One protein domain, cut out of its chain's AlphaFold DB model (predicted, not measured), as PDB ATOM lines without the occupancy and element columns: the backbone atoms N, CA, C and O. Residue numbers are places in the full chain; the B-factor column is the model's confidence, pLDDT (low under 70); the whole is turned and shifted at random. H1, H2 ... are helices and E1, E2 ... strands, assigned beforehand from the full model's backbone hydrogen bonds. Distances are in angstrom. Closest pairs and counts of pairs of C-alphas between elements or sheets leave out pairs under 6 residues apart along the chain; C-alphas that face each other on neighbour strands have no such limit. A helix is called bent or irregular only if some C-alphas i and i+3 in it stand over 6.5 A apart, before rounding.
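What this domain is: This is residues 5 to 119 of the 267 residues of an uncharacterized protein of Helicobacter sp. MIT 99-5507 (UniProt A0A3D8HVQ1). Two helices, H3 and H4, cross near their middles, and a small sheet of two parallel strands, E1 and E2, packs on them; H5 packs on H3 at one end of the domain, and H1 lies at the far end, reaching no other helix. The short helix H2 makes a corner with H3 and also meets H4. The printed part has 115 residues and is mostly helix, with five named helices and two named strands in the order H1, H2, H3, E1, H4, H5, E2. It is compact, with a radius of gyration of the C-alphas of 13.8 A, and spans 43 by 29 by 22 A.

Where its parts are: Strand E1 is residues 69 to 72, 9.7 A long, and E2 is residues 115 to 117, ending at C-alpha 117 at (-5.313, 1.571, 6.520). H3, the longest helix, is residues 49 to 65 and measures 24.2 A, from C-alpha 49 at (2.472, 20.268, 17.698). H4 is residues 75 to 90, 22.3 A, and H5 is residues 92 to 103, 16.4 A. H2 is residues 41 to 47, and it is irregular: C-alphas 42 and 45 are 7.5 A apart. H1 is residues 13 to 25, 18.0 A, beginning at C-alpha 13 at (-18.316, 1.793, 18.869).

How they stand to each other: E1 and E2 are parallel neighbours, their directions 39 degrees apart; N 72 and O 116 are 2.8 A apart, as are N 116 and O 70, within hydrogen-bond range. Residues 5 to 6 pair with residues 70 to 71 of E1, parallel. E1, H4, H5 and E2 form a strand-helix-strand unit, two parallel neighbour strands with helices between, with a right-handed crossover. The closest C-alphas of H3 and E1 are those of Ala 63 and Leu 70, 5.3 A; those of H4 and E2 are Phe 78 and Phe 117, 6.5 A. H3, with residues 52 to 57 alone, touches H4 about perpendicular at 87 degrees, closest at the C-alphas of Asn 56 and Leu 81, 5.7 A. H5, with residues 98 to 102 alone, touches H3 at a steep tilt of 61 degrees, the same way, closest at the C-alphas of Leu 54 and Ile 98, 6.2 A. H4 and H5 touch only at the corner, and so do H2 and H3. H4, with residues 76 to 80 alone, touches H2, closest at the C-alphas of Tyr 42 and Asp 76, 7.3 A. H1 is apart from H3 and E1, for instance. Each O i to N i+4 pair is within range in H1, H3, H4 and H5; in H2 1 of 3 is, beside 3 of 4 O i to N i+3 pairs.

The domain as a whole: The two C-alphas farthest apart, those of Glu 25 and Ser 93, are 43.1 A apart. The printed part has no cut. The links H1 to H2 and H5 to E2 are long. Mean pLDDT of the printed part is 94.6, and no printed residue is under 70.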
ATOM      1  N   LEU A   5      -2.464  -4.229  15.703       97.00
ATOM      2  CA  LEU A   5      -3.063  -3.512  16.825       97.00
ATOM      3  C   LEU A   5      -4.085  -2.530  16.248       97.00
ATOM      4  O   LEU A   5      -3.708  -1.620  15.510       97.00
ATOM      5  N   VAL A   6      -5.362  -2.717  16.575       96.06
ATOM      6  CA  VAL A   6      -6.435  -1.828  16.115       96.06
ATOM      7  C   VAL A   6      -6.321  -0.494  16.838       96.06
ATOM      8  O   VAL A   6      -6.428  -0.422  18.063       96.06
ATOM      9  N   TYR A   7      -6.102   0.562  16.065       93.69
ATOM     10  CA  TYR A   7      -6.066   1.924  16.553       93.69
ATOM     11  C   TYR A   7      -7.473   2.429  16.860       93.69
ATOM     12  O   TYR A   7      -8.341   2.418  15.987       93.69
ATOM     13  N   HIS A   8      -7.670   2.949  18.072       84.69
ATOM     14  CA  HIS A   8      -8.862   3.719  18.407       84.69
ATOM     15  C   HIS A   8      -8.571   4.739  19.515       84.69
ATOM     16  O   HIS A   8      -8.452   4.404  20.687       84.69
ATOM     17  N   SER A   9      -8.463   6.017  19.151       77.56
ATOM     18  CA  SER A   9      -8.382   7.127  20.122       77.56
ATOM     19  C   SER A   9      -9.698   7.901  20.249       77.56
ATOM     20  O   SER A   9      -9.747   8.962  20.869       77.56
ATOM     21  N   TYR A  10     -10.761   7.375  19.639       71.25
ATOM     22  CA  TYR A  10     -12.076   7.990  19.517       71.25
ATOM     23  C   TYR A  10     -13.183   7.007  19.915       71.25
ATOM     24  O   TYR A  10     -13.064   5.792  19.746       71.25
ATOM     25  N   GLU A  11     -14.292   7.541  20.418       72.25
ATOM     26  CA  GLU A  11     -15.454   6.761  20.847       72.25
ATOM     27  C   GLU A  11     -16.440   6.565  19.682       72.25
ATOM     28  O   GLU A  11     -17.490   7.204  19.616       72.25
ATOM     29  N   ASN A  12     -16.111   5.683  18.730       85.69
ATOM     30  CA  ASN A  12     -17.074   5.224  17.722       85.69
ATOM     31  C   ASN A  12     -17.215   3.699  17.752       85.69
ATOM     32  O   ASN A  12     -16.599   2.978  16.969       85.69
ATOM     33  N   LEU A  13     -18.061   3.221  18.668       92.12
ATOM     34  CA  LEU A  13     -18.316   1.793  18.869       92.12
ATOM     35  C   LEU A  13     -18.922   1.111  17.634       92.12
ATOM     36  O   LEU A  13     -18.696  -0.073  17.429       92.12
ATOM     37  N   SER A  14     -19.635   1.849  16.776       94.75
ATOM     38  CA  SER A  14     -20.179   1.291  15.533       94.75
ATOM     39  C   SER A  14     -19.073   0.845  14.576       94.75
ATOM     40  O   SER A  14     -19.119  -0.272  14.059       94.75
ATOM     41  N   LEU A  15     -18.053   1.686  14.377       95.69
ATOM     42  CA  LEU A  15     -16.901   1.324  13.554       95.69
ATOM     43  C   LEU A  15     -16.066   0.221  14.213       95.69
ATOM     44  O   LEU A  15     -15.620  -0.687  13.522       95.69
ATOM     45  N   LEU A  16     -15.861   0.282  15.533       94.69
ATOM     46  CA  LEU A  16     -15.027  -0.694  16.243       94.69
ATOM     47  C   LEU A  16     -15.628  -2.099  16.221       94.69
ATOM     48  O   LEU A  16     -14.927  -3.038  15.846       94.69
ATOM     49  N   ASP A  17     -16.910  -2.234  16.566       95.50
ATOM     50  CA  ASP A  17     -17.593  -3.530  16.598       95.50
ATOM     51  C   ASP A  17     -17.619  -4.157  15.193       95.50
ATOM     52  O   ASP A  17     -17.237  -5.316  15.017       95.50
ATOM     53  N   SER A  18     -17.974  -3.365  14.174       97.50
ATOM     54  CA  SER A  18     -18.042  -3.845  12.787       97.50
ATOM     55  C   SER A  18     -16.681  -4.153  12.175       97.50
ATOM     56  O   SER A  18     -16.543  -5.141  11.455       97.50
ATOM     57  N   ALA A  19     -15.646  -3.371  12.480       96.69
ATOM     58  CA  ALA A  19     -14.296  -3.678  12.033       96.69
ATOM     59  C   ALA A  19     -13.761  -4.952  12.695       96.69
ATOM     60  O   ALA A  19     -13.237  -5.813  11.994       96.69
ATOM     61  N   ALA A  20     -13.918  -5.104  14.014       96.50
ATOM     62  CA  ALA A  20     -13.476  -6.300  14.730       96.50
ATOM     63  C   ALA A  20     -14.162  -7.562  14.186       96.50
ATOM     64  O   ALA A  20     -13.485  -8.520  13.815       96.50
ATOM     65  N   ALA A  21     -15.490  -7.524  14.035       98.12
ATOM     66  CA  ALA A  21     -16.247  -8.636  13.474       98.12
ATOM     67  C   ALA A  21     -15.827  -8.965  12.032       98.12
ATOM     68  O   ALA A  21     -15.720 -10.138  11.678       98.12
ATOM     69  N   LEU A  22     -15.555  -7.957  11.196       98.25
ATOM     70  CA  LEU A  22     -15.070  -8.182   9.834       98.25
ATOM     71  C   LEU A  22     -13.678  -8.828   9.815       98.25
ATOM     72  O   LEU A  22     -13.444  -9.752   9.035       98.25
ATOM     73  N   LEU A  23     -12.755  -8.362  10.658       97.81
ATOM     74  CA  LEU A  23     -11.415  -8.941  10.761       97.81
ATOM     75  C   LEU A  23     -11.477 -10.409  11.208       97.81
ATOM     76  O   LEU A  23     -10.790 -11.242  10.613       97.81
ATOM     77  N   ASP A  24     -12.342 -10.732  12.175       97.44
ATOM     78  CA  ASP A  24     -12.597 -12.110  12.614       97.44
ATOM     79  C   ASP A  24     -13.163 -12.974  11.482       97.44
ATOM     80  O   ASP A  24     -12.663 -14.073  11.231       97.44
ATOM     81  N   GLU A  25     -14.162 -12.475  10.743       97.88
ATOM     82  CA  GLU A  25     -14.723 -13.189   9.591       97.88
ATOM     83  C   GLU A  25     -13.646 -13.494   8.544       97.88
ATOM     84  O   GLU A  25     -13.627 -14.589   7.982       97.88
ATOM     85  N   LEU A  26     -12.726 -12.559   8.300       97.19
ATOM     86  CA  LEU A  26     -11.626 -12.718   7.347       97.19
ATOM     87  C   LEU A  26     -10.435 -13.519   7.900       97.19
ATOM     88  O   LEU A  26      -9.493 -13.783   7.152       97.19
ATOM     89  N   GLY A  27     -10.463 -13.930   9.172       96.69
ATOM     90  CA  GLY A  27      -9.367 -14.660   9.813       96.69
ATOM     91  C   GLY A  27      -8.093 -13.825   9.981       96.69
ATOM     92  O   GLY A  27      -6.988 -14.372   9.994       96.69
ATOM     93  N   ILE A  28      -8.223 -12.501  10.075       97.00
ATOM     94  CA  ILE A  28      -7.099 -11.580  10.245       97.00
ATOM     95  C   ILE A  28      -6.779 -11.462  11.735       97.00
ATOM     96  O   ILE A  28      -7.626 -11.086  12.533       97.00
ATOM     97  N   SER A  29      -5.533 -11.742  12.126       96.88
ATOM     98  CA  SER A  29      -5.119 -11.629  13.528       96.88
ATOM     99  C   SER A  29      -5.000 -10.169  13.965       96.88
ATOM    100  O   SER A  29      -4.166  -9.419  13.447       96.88
ATOM    101  N   PHE A  30      -5.766  -9.791  14.987       96.69
ATOM    102  CA  PHE A  30      -5.668  -8.477  15.609       96.69
ATOM    103  C   PHE A  30      -5.731  -8.534  17.140       96.69
ATOM    104  O   PHE A  30      -6.066  -9.552  17.742       96.69
ATOM    105  N   VAL A  31      -5.368  -7.420  17.769       94.75
ATOM    106  CA  VAL A  31      -5.570  -7.130  19.190       94.75
ATOM    107  C   VAL A  31      -6.115  -5.713  19.341       94.75
ATOM    108  O   VAL A  31      -5.863  -4.850  18.497       94.75
ATOM    109  N   THR A  32      -6.845  -5.461  20.423       90.88
ATOM    110  CA  THR A  32      -7.368  -4.137  20.788       90.88
ATOM    111  C   THR A  32      -6.680  -3.625  22.053       90.88
ATOM    112  O   THR A  32      -6.100  -4.396  22.822       90.88
ATOM    113  N   SER A  33      -6.699  -2.310  22.274       86.94
ATOM    114  CA  SER A  33      -6.169  -1.709  23.497       86.94
ATOM    115  C   SER A  33      -6.850  -0.379  23.787       86.94
ATOM    116  O   SER A  33      -6.847   0.505  22.946       86.94
ATOM    117  N   ASN A  34      -7.332  -0.185  25.013       80.25
ATOM    118  CA  ASN A  34      -8.044   1.039  25.406       80.25
ATOM    119  C   ASN A  34      -7.128   2.226  25.743       80.25
ATOM    120  O   ASN A  34      -7.588   3.228  26.278       80.25
ATOM    121  N   ASP A  35      -5.832   2.110  25.490       85.56
ATOM    122  CA  ASP A  35      -4.835   3.063  25.973       85.56
ATOM    123  C   ASP A  35      -4.142   3.737  24.777       85.56
ATOM    124  O   ASP A  35      -2.997   3.460  24.420       85.56
ATOM    125  N   PHE A  36      -4.914   4.570  24.084       90.81
ATOM    126  CA  PHE A  36      -4.427   5.458  23.035       90.81
ATOM    127  C   PHE A  36      -4.642   6.906  23.450       90.81
ATOM    128  O   PHE A  36      -5.682   7.269  23.996       90.81
ATOM    129  N   ASN A  37      -3.671   7.752  23.117       91.56
ATOM    130  CA  ASN A  37      -3.782   9.181  23.350       91.56
ATOM    131  C   ASN A  37      -4.470   9.860  22.168       91.56
ATOM    132  O   ASN A  37      -4.122   9.633  21.007       91.56
ATOM    133  N   TYR A  38      -5.424  10.736  22.474       91.62
ATOM    134  CA  TYR A  38      -6.062  11.566  21.465       91.62
ATOM    135  C   TYR A  38      -5.058  12.570  20.885       91.62
ATOM    136  O   TYR A  38      -4.414  13.321  21.616       91.62
ATOM    137  N   TYR A  39      -4.949  12.603  19.556       91.75
ATOM    138  CA  TYR A  39      -4.007  13.458  18.826       91.75
ATOM    139  C   TYR A  39      -4.537  14.873  18.563       91.75
ATOM    140  O   TYR A  39      -3.856  15.675  17.933       91.75
ATOM    141  N   GLY A  40      -5.746  15.206  19.027       91.50
ATOM    142  CA  GLY A  40      -6.342  16.532  18.830       91.50
ATOM    143  C   GLY A  40      -7.165  16.685  17.547       91.50
ATOM    144  O   GLY A  40      -7.610  17.793  17.247       91.50
ATOM    145  N   GLY A  41      -7.396  15.602  16.800       90.19
ATOM    146  CA  GLY A  41      -8.182  15.638  15.567       90.19
ATOM    147  C   GLY A  41      -7.503  16.474  14.479       90.19
ATOM    148  O   GLY A  41      -6.284  16.642  14.478       90.19
ATOM    149  N   TYR A  42      -8.301  17.038  13.569       89.62
ATOM    150  CA  TYR A  42      -7.810  17.817  12.421       89.62
ATOM    151  C   TYR A  42      -6.907  19.005  12.811       89.62
ATOM    152  O   TYR A  42      -5.931  19.300  12.128       89.62
ATOM    153  N   TYR A  43      -7.205  19.685  13.924       92.88
ATOM    154  CA  TYR A  43      -6.456  20.873  14.362       92.88
ATOM    155  C   TYR A  43      -5.351  20.572  15.373       92.88
ATOM    156  O   TYR A  43      -4.652  21.498  15.780       92.88
ATOM    157  N   GLY A  44      -5.171  19.311  15.780       93.94
ATOM    158  CA  GLY A  44      -4.225  18.935  16.831       93.94
ATOM    159  C   GLY A  44      -2.819  19.473  16.575       93.94
ATOM    160  O   GLY A  44      -2.259  20.158  17.429       93.94
ATOM    161  N   ARG A  45      -2.312  19.273  15.352       93.81
ATOM    162  CA  ARG A  45      -0.998  19.771  14.920       93.81
ATOM    163  C   ARG A  45      -0.868  21.294  15.009       93.81
ATOM    164  O   ARG A  45       0.192  21.787  15.362       93.81
ATOM    165  N   LEU A  46      -1.930  22.035  14.687       93.62
ATOM    166  CA  LEU A  46      -1.912  23.503  14.674       93.62
ATOM    167  C   LEU A  46      -1.998  24.101  16.082       93.62
ATOM    168  O   LEU A  46      -1.471  25.181  16.325       93.62
ATOM    169  N   ILE A  47      -2.691  23.420  16.996       94.50
ATOM    170  CA  ILE A  47      -2.917  23.903  18.363       94.50
ATOM    171  C   ILE A  47      -1.742  23.542  19.272       94.50
ATOM    172  O   ILE A  47      -1.316  24.359  20.087       94.50
ATOM    173  N   ASN A  48      -1.248  22.305  19.187       96.12
ATOM    174  CA  ASN A  48      -0.133  21.836  19.999       96.12
ATOM    175  C   ASN A  48       0.634  20.731  19.267       96.12
ATOM    176  O   ASN A  48       0.306  19.546  19.369       96.12
ATOM    177  N   GLU A  49       1.663  21.146  18.538       96.25
ATOM    178  CA  GLU A  49       2.472  20.268  17.698       96.25
ATOM    179  C   GLU A  49       3.182  19.162  18.504       96.25
ATOM    180  O   GLU A  49       3.130  17.994  18.116       96.25
ATOM    181  N   ASP A  50       3.731  19.487  19.680       95.69
ATOM    182  CA  ASP A  50       4.411  18.516  20.548       95.69
ATOM    183  C   ASP A  50       3.477  17.380  20.986       95.69
ATOM    184  O   ASP A  50       3.814  16.198  20.882       95.69
ATOM    185  N   LYS A  51       2.269  17.721  21.460       96.06
ATOM    186  CA  LYS A  51       1.267  16.723  21.861       96.06
ATOM    187  C   LYS A  51       0.764  15.920  20.669       96.06
ATOM    188  O   LYS A  51       0.540  14.720  20.815       96.06
ATOM    189  N   PHE A  52       0.594  16.563  19.516       97.62
ATOM    190  CA  PHE A  52       0.182  15.897  18.286       97.62
ATOM    191  C   PHE A  52       1.182  14.808  17.885       97.62
ATOM    192  O   PHE A  52       0.794  13.649  17.719       97.62
ATOM    193  N   PHE A  53       2.470  15.145  17.775       98.12
ATOM    194  CA  PHE A  53       3.486  14.166  17.393       98.12
ATOM    195  C   PHE A  53       3.669  13.091  18.463       98.12
ATOM    196  O   PHE A  53       3.732  11.911  18.120       98.12
ATOM    197  N   LEU A  54       3.671  13.457  19.749       97.25
ATOM    198  CA  LEU A  54       3.809  12.485  20.832       97.25
ATOM    199  C   LEU A  54       2.652  11.475  20.869       97.25
ATOM    200  O   LEU A  54       2.899  10.279  21.007       97.25
ATOM    201  N   ALA A  55       1.398  11.914  20.715       96.69
ATOM    202  CA  ALA A  55       0.240  11.015  20.718       96.69
ATOM    203  C   ALA A  55       0.284  10.000  19.559       96.69
ATOM    204  O   ALA A  55       0.041   8.804  19.756       96.69
ATOM    205  N   ASN A  56       0.653  10.459  18.360       97.38
ATOM    206  CA  ASN A  56       0.822   9.589  17.196       97.38
ATOM    207  C   ASN A  56       2.014   8.629  17.372       97.38
ATOM    208  O   ASN A  56       1.877   7.429  17.137       97.38
ATOM    209  N   ALA A  57       3.155   9.120  17.865       97.69
ATOM    210  CA  ALA A  57       4.340   8.301  18.118       97.69
ATOM    211  C   ALA A  57       4.095   7.215  19.173       97.69
ATOM    212  O   ALA A  57       4.509   6.074  18.980       97.69
ATOM    213  N   LEU A  58       3.383   7.542  20.260       96.88
ATOM    214  CA  LEU A  58       2.979   6.577  21.286       96.88
ATOM    215  C   LEU A  58       2.139   5.452  20.683       96.88
ATOM    216  O   LEU A  58       2.362   4.286  20.998       96.88
ATOM    217  N   SER A  59       1.222   5.790  19.776       96.44
ATOM    218  CA  SER A  59       0.364   4.813  19.100       96.44
ATOM    219  C   SER A  59       1.182   3.840  18.238       96.44
ATOM    220  O   SER A  59       0.978   2.628  18.311       96.44
ATOM    221  N   ILE A  60       2.163   4.350  17.485       97.44
ATOM    222  CA  ILE A  60       3.073   3.536  16.661       97.44
ATOM    223  C   ILE A  60       3.984   2.666  17.542       97.44
ATOM    224  O   ILE A  60       4.087   1.457  17.334       97.44
ATOM    225  N   ALA A  61       4.613   3.251  18.563       97.06
ATOM    226  CA  ALA A  61       5.493   2.530  19.483       97.06
ATOM    227  C   ALA A  61       4.750   1.417  20.239       97.06
ATOM    228  O   ALA A  61       5.290   0.332  20.465       97.06
ATOM    229  N   LYS A  62       3.480   1.652  20.579       95.81
ATOM    230  CA  LYS A  62       2.621   0.671  21.237       95.81
ATOM    231  C   LYS A  62       2.246  -0.507  20.339       95.81
ATOM    232  O   LYS A  62       2.203  -1.637  20.822       95.81
ATOM    233  N   ALA A  63       2.008  -0.285  19.047       96.31
ATOM    234  CA  ALA A  63       1.842  -1.396  18.107       96.31
ATOM    235  C   ALA A  63       3.110  -2.264  18.071       96.31
ATOM    236  O   ALA A  63       3.035  -3.486  18.231       96.31
ATOM    237  N   SER A  64       4.280  -1.620  18.016       95.31
ATOM    238  CA  SER A  64       5.565  -2.318  18.044       95.31
ATOM    239  C   SER A  64       5.769  -3.158  19.308       95.31
ATOM    240  O   SER A  64       6.193  -4.309  19.215       95.31
ATOM    241  N   SER A  65       5.396  -2.644  20.487       94.38
ATOM    242  CA  SER A  65       5.508  -3.396  21.748       94.38
ATOM    243  C   SER A  65       4.612  -4.641  21.803       94.38
ATOM    244  O   SER A  65       4.884  -5.562  22.572       94.38
ATOM    245  N   HIS A  66       3.586  -4.718  20.949       93.75
ATOM    246  CA  HIS A  66       2.719  -5.889  20.784       93.75
ATOM    247  C   HIS A  66       3.176  -6.846  19.669       93.75
ATOM    248  O   HIS A  66       2.463  -7.817  19.376       93.75
ATOM    249  N   ASN A  67       4.349  -6.594  19.066       94.94
ATOM    250  CA  ASN A  67       4.837  -7.244  17.848       94.94
ATOM    251  C   ASN A  67       3.795  -7.182  16.718       94.94
ATOM    252  O   ASN A  67       3.493  -8.193  16.079       94.94
ATOM    253  N   ALA A  68       3.190  -6.007  16.538       96.62
ATOM    254  CA  ALA A  68       2.103  -5.772  15.603       96.62
ATOM    255  C   ALA A  68       2.332  -4.504  14.769       96.62
ATOM    256  O   ALA A  68       3.022  -3.580  15.200       96.62
ATOM    257  N   ASP A  69       1.704  -4.454  13.596       97.81
ATOM    258  CA  ASP A  69       1.520  -3.214  12.838       97.81
ATOM    259  C   ASP A  69       0.284  -2.462  13.360       97.81
ATOM    260  O   ASP A  69      -0.646  -3.069  13.897       97.81
ATOM    261  N   LEU A  70       0.249  -1.138  13.211       97.56
ATOM    262  CA  LEU A  70      -0.882  -0.318  13.646       97.56
ATOM    263  C   LEU A  70      -1.951  -0.287  12.544       97.56
ATOM    264  O   LEU A  70      -1.708   0.261  11.470       97.56
ATOM    265  N   LEU A  71      -3.130  -0.852  12.803       97.31
ATOM    266  CA  LEU A  71      -4.259  -0.856  11.871       97.31
ATOM    267  C   LEU A  71      -5.215   0.293  12.185       97.31
ATOM    268  O   LEU A  71      -5.759   0.367  13.283       97.31
ATOM    269  N   VAL A  72      -5.444   1.165  11.210       95.69
ATOM    270  CA  VAL A  72      -6.290   2.354  11.332       95.69
ATOM    271  C   VAL A  72      -7.572   2.156  10.534       95.69
ATOM    272  O   VAL A  72      -7.531   1.767   9.367       95.69
ATOM    273  N   LEU A  73      -8.712   2.414  11.172       94.69
ATOM    274  CA  LEU A  73     -10.029   2.043  10.648       94.69
ATOM    275  C   LEU A  73     -10.720   3.135   9.820       94.69
ATOM    276  O   LEU A  73     -11.759   2.878   9.223       94.69
ATOM    277  N   GLU A  74     -10.173   4.347   9.798       93.00
ATOM    278  CA  GLU A  74     -10.792   5.516   9.167       93.00
ATOM    279  C   GLU A  74      -9.734   6.544   8.737       93.00
ATOM    280  O   GLU A  74      -8.576   6.501   9.165       93.00
ATOM    281  N   GLU A  75     -10.128   7.439   7.838       92.19
ATOM    282  CA  GLU A  75      -9.226   8.312   7.091       92.19
ATOM    283  C   GLU A  75      -8.637   9.452   7.931       92.19
ATOM    284  O   GLU A  75      -7.482   9.821   7.710       92.19
ATOM    285  N   ASP A  76      -9.382  10.010   8.894       91.50
ATOM    286  CA  ASP A  76      -8.953  11.183   9.665       91.50
ATOM    287  C   ASP A  76      -7.672  10.863  10.447       91.50
ATOM    288  O   ASP A  76      -6.664  11.571  10.343       91.50
ATOM    289  N   ALA A  77      -7.677   9.780  11.222       93.69
ATOM    290  CA  ALA A  77      -6.522   9.318  11.976       93.69
ATOM    291  C   ALA A  77      -5.435   8.765  11.064       93.69
ATOM    292  O   ALA A  77      -4.259   8.995  11.342       93.69
ATOM    293  N   PHE A  78      -5.790   8.080   9.971       94.56
ATOM    294  CA  PHE A  78      -4.787   7.528   9.063       94.56
ATOM    295  C   PHE A  78      -3.932   8.641   8.451       94.56
ATOM    296  O   PHE A  78      -2.704   8.587   8.535       94.56
ATOM    297  N   CYS A  79      -4.556   9.704   7.932       92.25
ATOM    298  CA  CYS A  79      -3.831  10.857   7.403       92.25
ATOM    299  C   CYS A  79      -2.925  11.512   8.459       92.25
ATOM    300  O   CYS A  79      -1.782  11.860   8.156       92.25
ATOM    301  N   ASN A  80      -3.406  11.660   9.698       94.06
ATOM    302  CA  ASN A  80      -2.622  12.260  10.780       94.06
ATOM    303  C   ASN A  80      -1.439  11.381  11.211       94.06
ATOM    304  O   ASN A  80      -0.342  11.904  11.406       94.06
ATOM    305  N   LEU A  81      -1.625  10.062  11.299       95.81
ATOM    306  CA  LEU A  81      -0.567   9.108  11.638       95.81
ATOM    307  C   LEU A  81       0.508   9.037  10.553       95.81
ATOM    308  O   LEU A  81       1.692   9.042  10.879       95.81
ATOM    309  N   ILE A  82       0.119   9.003   9.274       95.31
ATOM    310  CA  ILE A  82       1.069   8.985   8.152       95.31
ATOM    311  C   ILE A  82       1.877  10.281   8.100       95.31
ATOM    312  O   ILE A  82       3.099  10.234   7.951       95.31
ATOM    313  N   LEU A  83       1.218  11.430   8.281       95.19
ATOM    314  CA  LEU A  83       1.904  12.713   8.379       95.19
ATOM    315  C   LEU A  83       2.882  12.713   9.557       95.19
ATOM    316  O   LEU A  83       4.053  13.019   9.366       95.19
ATOM    317  N   ALA A  84       2.427  12.337  10.755       97.19
ATOM    318  CA  ALA A  84       3.271  12.319  11.943       97.19
ATOM    319  C   ALA A  84       4.483  11.398  11.772       97.19
ATOM    320  O   ALA A  84       5.605  11.819  12.037       97.19
ATOM    321  N   LYS A  85       4.268  10.173  11.277       97.88
ATOM    322  CA  LYS A  85       5.329   9.199  11.003       97.88
ATOM    323  C   LYS A  85       6.393   9.781  10.075       97.88
ATOM    324  O   LYS A  85       7.571   9.721  10.411       97.88
ATOM    325  N   ARG A  86       5.982  10.377   8.949       97.44
ATOM    326  CA  ARG A  86       6.904  10.986   7.982       97.44
ATOM    327  C   ARG A  86       7.731  12.104   8.617       97.44
ATOM    328  O   ARG A  86       8.951  12.059   8.558       97.44
ATOM    329  N   GLU A  87       7.079  13.078   9.249       97.75
ATOM    330  CA  GLU A  87       7.772  14.239   9.829       97.75
ATOM    331  C   GLU A  87       8.732  13.827  10.959       97.75
ATOM    332  O   GLU A  87       9.827  14.373  11.064       97.75
ATOM    333  N   ILE A  88       8.353  12.843  11.785       98.00
ATOM    334  CA  ILE A  88       9.219  12.298  12.841       98.00
ATOM    335  C   ILE A  88      10.447  11.613  12.234       98.00
ATOM    336  O   ILE A  88      11.553  11.804  12.731       98.00
ATOM    337  N   GLU A  89      10.274  10.817  11.177       97.50
ATOM    338  CA  GLU A  89      11.358  10.030  10.572       97.50
ATOM    339  C   GLU A  89      12.306  10.867   9.704       97.50
ATOM    340  O   GLU A  89      13.488  10.542   9.606       97.50
ATOM    341  N   GLU A  90      11.823  11.962   9.117       97.88
ATOM    342  CA  GLU A  90      12.622  12.868   8.283       97.88
ATOM    343  C   GLU A  90      13.328  13.974   9.094       97.88
ATOM    344  O   GLU A  90      14.260  14.607   8.594       97.88
ATOM    345  N   ASN A  91      12.936  14.204  10.355       97.88
ATOM    346  CA  ASN A  91      13.507  15.241  11.219       97.88
ATOM    347  C   ASN A  91      14.209  14.648  12.452       97.88
ATOM    348  O   ASN A  91      13.583  14.367  13.473       97.88
ATOM    349  N   SER A  92      15.542  14.560  12.412       96.94
ATOM    350  CA  SER A  92      16.359  13.988  13.496       96.94
ATOM    351  C   SER A  92      16.180  14.667  14.865       96.94
ATOM    352  O   SER A  92      16.308  14.012  15.903       96.94
ATOM    353  N   SER A  93      15.887  15.974  14.894       97.81
ATOM    354  CA  SER A  93      15.653  16.714  16.144       97.81
ATOM    355  C   SER A  93      14.311  16.329  16.770       97.81
ATOM    356  O   SER A  93      14.230  16.018  17.965       97.81
ATOM    357  N   LEU A  94      13.264  16.263  15.940       97.88
ATOM    358  CA  LEU A  94      11.945  15.792  16.356       97.88
ATOM    359  C   LEU A  94      12.005  14.321  16.784       97.88
ATOM    360  O   LEU A  94      11.522  13.993  17.864       97.88
ATOM    361  N   PHE A  95      12.675  13.461  16.011       98.06
ATOM    362  CA  PHE A  95      12.897  12.055  16.355       98.06
ATOM    363  C   PHE A  95      13.513  11.897  17.750       98.06
ATOM    364  O   PHE A  95      12.996  11.157  18.583       98.06
ATOM    365  N   THR A  96      14.582  12.647  18.038       97.69
ATOM    366  CA  THR A  96      15.263  12.610  19.344       97.69
ATOM    367  C   THR A  96      14.338  13.066  20.475       97.69
ATOM    368  O   THR A  96      14.310  12.464  21.548       97.69
ATOM    369  N   THR A  97      13.552  14.116  20.235       97.69
ATOM    370  CA  THR A  97      12.565  14.621  21.202       97.69
ATOM    371  C   THR A  97      11.497  13.570  21.505       97.69
ATOM    372  O   THR A  97      11.174  13.331  22.672       97.69
ATOM    373  N   ILE A  98      10.994  12.900  20.468       98.12
ATOM    374  CA  ILE A  98       9.996  11.839  20.575       98.12
ATOM    375  C   ILE A  98      10.559  10.617  21.302       98.12
ATOM    376  O   ILE A  98       9.932  10.164  22.253       98.12
ATOM    377  N   GLU A  99      11.747  10.127  20.946       97.44
ATOM    378  CA  GLU A  99      12.392   8.999  21.637       97.44
ATOM    379  C   GLU A  99      12.569   9.276  23.138       97.44
ATOM    380  O   GLU A  99      12.214   8.449  23.984       97.44
ATOM    381  N   ASN A 100      13.033  10.478  23.494       97.12
ATOM    382  CA  ASN A 100      13.161  10.887  24.891       97.12
ATOM    383  C   ASN A 100      11.804  10.912  25.609       97.12
ATOM    384  O   ASN A 100      11.711  10.509  26.770       97.12
ATOM    385  N   ALA A 101      10.742  11.372  24.947       97.06
ATOM    386  CA  ALA A 101       9.402  11.370  25.519       97.06
ATOM    387  C   ALA A 101       8.842   9.944  25.683       97.06
ATOM    388  O   ALA A 101       8.331   9.623  26.754       97.06
ATOM    389  N   LEU A 102       8.998   9.072  24.681       96.75
ATOM    390  CA  LEU A 102       8.558   7.672  24.713       96.75
ATOM    391  C   LEU A 102       9.252   6.859  25.810       96.75
ATOM    392  O   LEU A 102       8.606   6.032  26.456       96.75
ATOM    393  N   SER A 103      10.529   7.143  26.086       95.81
ATOM    394  CA  SER A 103      11.288   6.466  27.144       95.81
ATOM    395  C   SER A 103      10.631   6.593  28.526       95.81
ATOM    396  O   SER A 103      10.641   5.643  29.307       95.81
ATOM    397  N   LYS A 104       9.950   7.719  28.798       95.12
ATOM    398  CA  LYS A 104       9.197   7.953  30.046       95.12
ATOM    399  C   LYS A 104       7.984   7.029  30.186       95.12
ATOM    400  O   LYS A 104       7.484   6.843  31.290       95.12
ATOM    401  N   HIS A 105       7.526   6.454  29.076       92.19
ATOM    402  CA  HIS A 105       6.436   5.486  29.004       92.19
ATOM    403  C   HIS A 105       6.938   4.042  28.837       92.19
ATOM    404  O   HIS A 105       6.131   3.150  28.591       92.19
ATOM    405  N   ASN A 106       8.249   3.790  28.963       95.19
ATOM    406  CA  ASN A 106       8.880   2.495  28.669       95.19
ATOM    407  C   ASN A 106       8.589   1.989  27.243       95.19
ATOM    408  O   ASN A 106       8.493   0.785  27.002       95.19
ATOM    409  N   LEU A 107       8.430   2.915  26.297       95.75
ATOM    410  CA  LEU A 107       8.212   2.625  24.887       95.75
ATOM    411  C   LEU A 107       9.409   3.102  24.065       95.75
ATOM    412  O   LEU A 107      10.143   4.002  24.470       95.75
ATOM    413  N   LYS A 108       9.583   2.493  22.894       95.50
ATOM    414  CA  LYS A 108      10.603   2.867  21.914       95.50
ATOM    415  C   LYS A 108       9.964   2.980  20.539       95.50
ATOM    416  O   LYS A 108       9.179   2.109  20.156       95.50
ATOM    417  N   TYR A 109      10.300   4.025  19.798       95.12
ATOM    418  CA  TYR A 109       9.865   4.176  18.424       95.12
ATOM    419  C   TYR A 109      10.555   3.135  17.538       95.12
ATOM    420  O   TYR A 109      11.759   2.889  17.628       95.12
ATOM    421  N   ASN A 110       9.783   2.519  16.649       95.56
ATOM    422  CA  ASN A 110      10.298   1.571  15.674       95.56
ATOM    423  C   ASN A 110       9.777   1.949  14.291       95.56
ATOM    424  O   ASN A 110       8.612   1.693  13.977       95.56
ATOM    425  N   SER A 111      10.663   2.503  13.464       94.94
ATOM    426  CA  SER A 111      10.348   2.963  12.109       94.94
ATOM    427  C   SER A 111       9.843   1.845  11.188       94.94
ATOM    428  O   SER A 111       9.123   2.127  10.233       94.94
ATOM    429  N   ASN A 112      10.139   0.577  11.498       96.38
ATOM    430  CA  ASN A 112       9.640  -0.569  10.732       96.38
ATOM    431  C   ASN A 112       8.174  -0.908  11.027       96.38
ATOM    432  O   ASN A 112       7.572  -1.670  10.273       96.38
ATOM    433  N   THR A 113       7.600  -0.364  12.104       97.38
ATOM    434  CA  THR A 113       6.176  -0.535  12.411       97.38
ATOM    435  C   THR A 113       5.360   0.177  11.345       97.38
ATOM    436  O   THR A 113       5.503   1.394  11.150       97.38
ATOM    437  N   LYS A 114       4.511  -0.573  10.643       97.50
ATOM    438  CA  LYS A 114       3.665  -0.020   9.590       97.50
ATOM    439  C   LYS A 114       2.411   0.588  10.197       97.50
ATOM    440  O   LYS A 114       1.856   0.080  11.169       97.50
ATOM    441  N   VAL A 115       1.954   1.667   9.572       97.06
ATOM    442  CA  VAL A 115       0.608   2.205   9.758       97.06
ATOM    443  C   VAL A 115      -0.191   1.748   8.547       97.06
ATOM    444  O   VAL A 115       0.140   2.109   7.419       97.06
ATOM    445  N   VAL A 116      -1.185   0.897   8.771       96.06
ATOM    446  CA  VAL A 116      -1.959   0.232   7.721       96.06
ATOM    447  C   VAL A 116      -3.387   0.744   7.768       96.06
ATOM    448  O   VAL A 116      -4.011   0.726   8.826       96.06
ATOM    449  N   PHE A 117      -3.910   1.194   6.633       94.12
ATOM    450  CA  PHE A 117      -5.313   1.571   6.520       94.12
ATOM    451  C   PHE A 117      -6.183   0.338   6.271       94.12
ATOM    452  O   PHE A 117      -5.803  -0.558   5.512       94.12
ATOM    453  N   VAL A 118      -7.365   0.282   6.887       93.25
ATOM    454  CA  VAL A 118      -8.266  -0.870   6.760       93.25
ATOM    455  C   VAL A 118      -8.666  -1.143   5.308       93.25
ATOM    456  O   VAL A 118      -8.644  -2.300   4.905       93.25
ATOM    457  N   ASN A 119      -8.921  -0.125   4.480       90.38
ATOM    458  CA  ASN A 119      -9.308  -0.362   3.083       90.38
ATOM    459  C   ASN A 119      -8.161  -0.989   2.269       90.38
ATOM    460  O   ASN A 119      -8.407  -1.874   1.450       90.38
TER     461      ASN A 119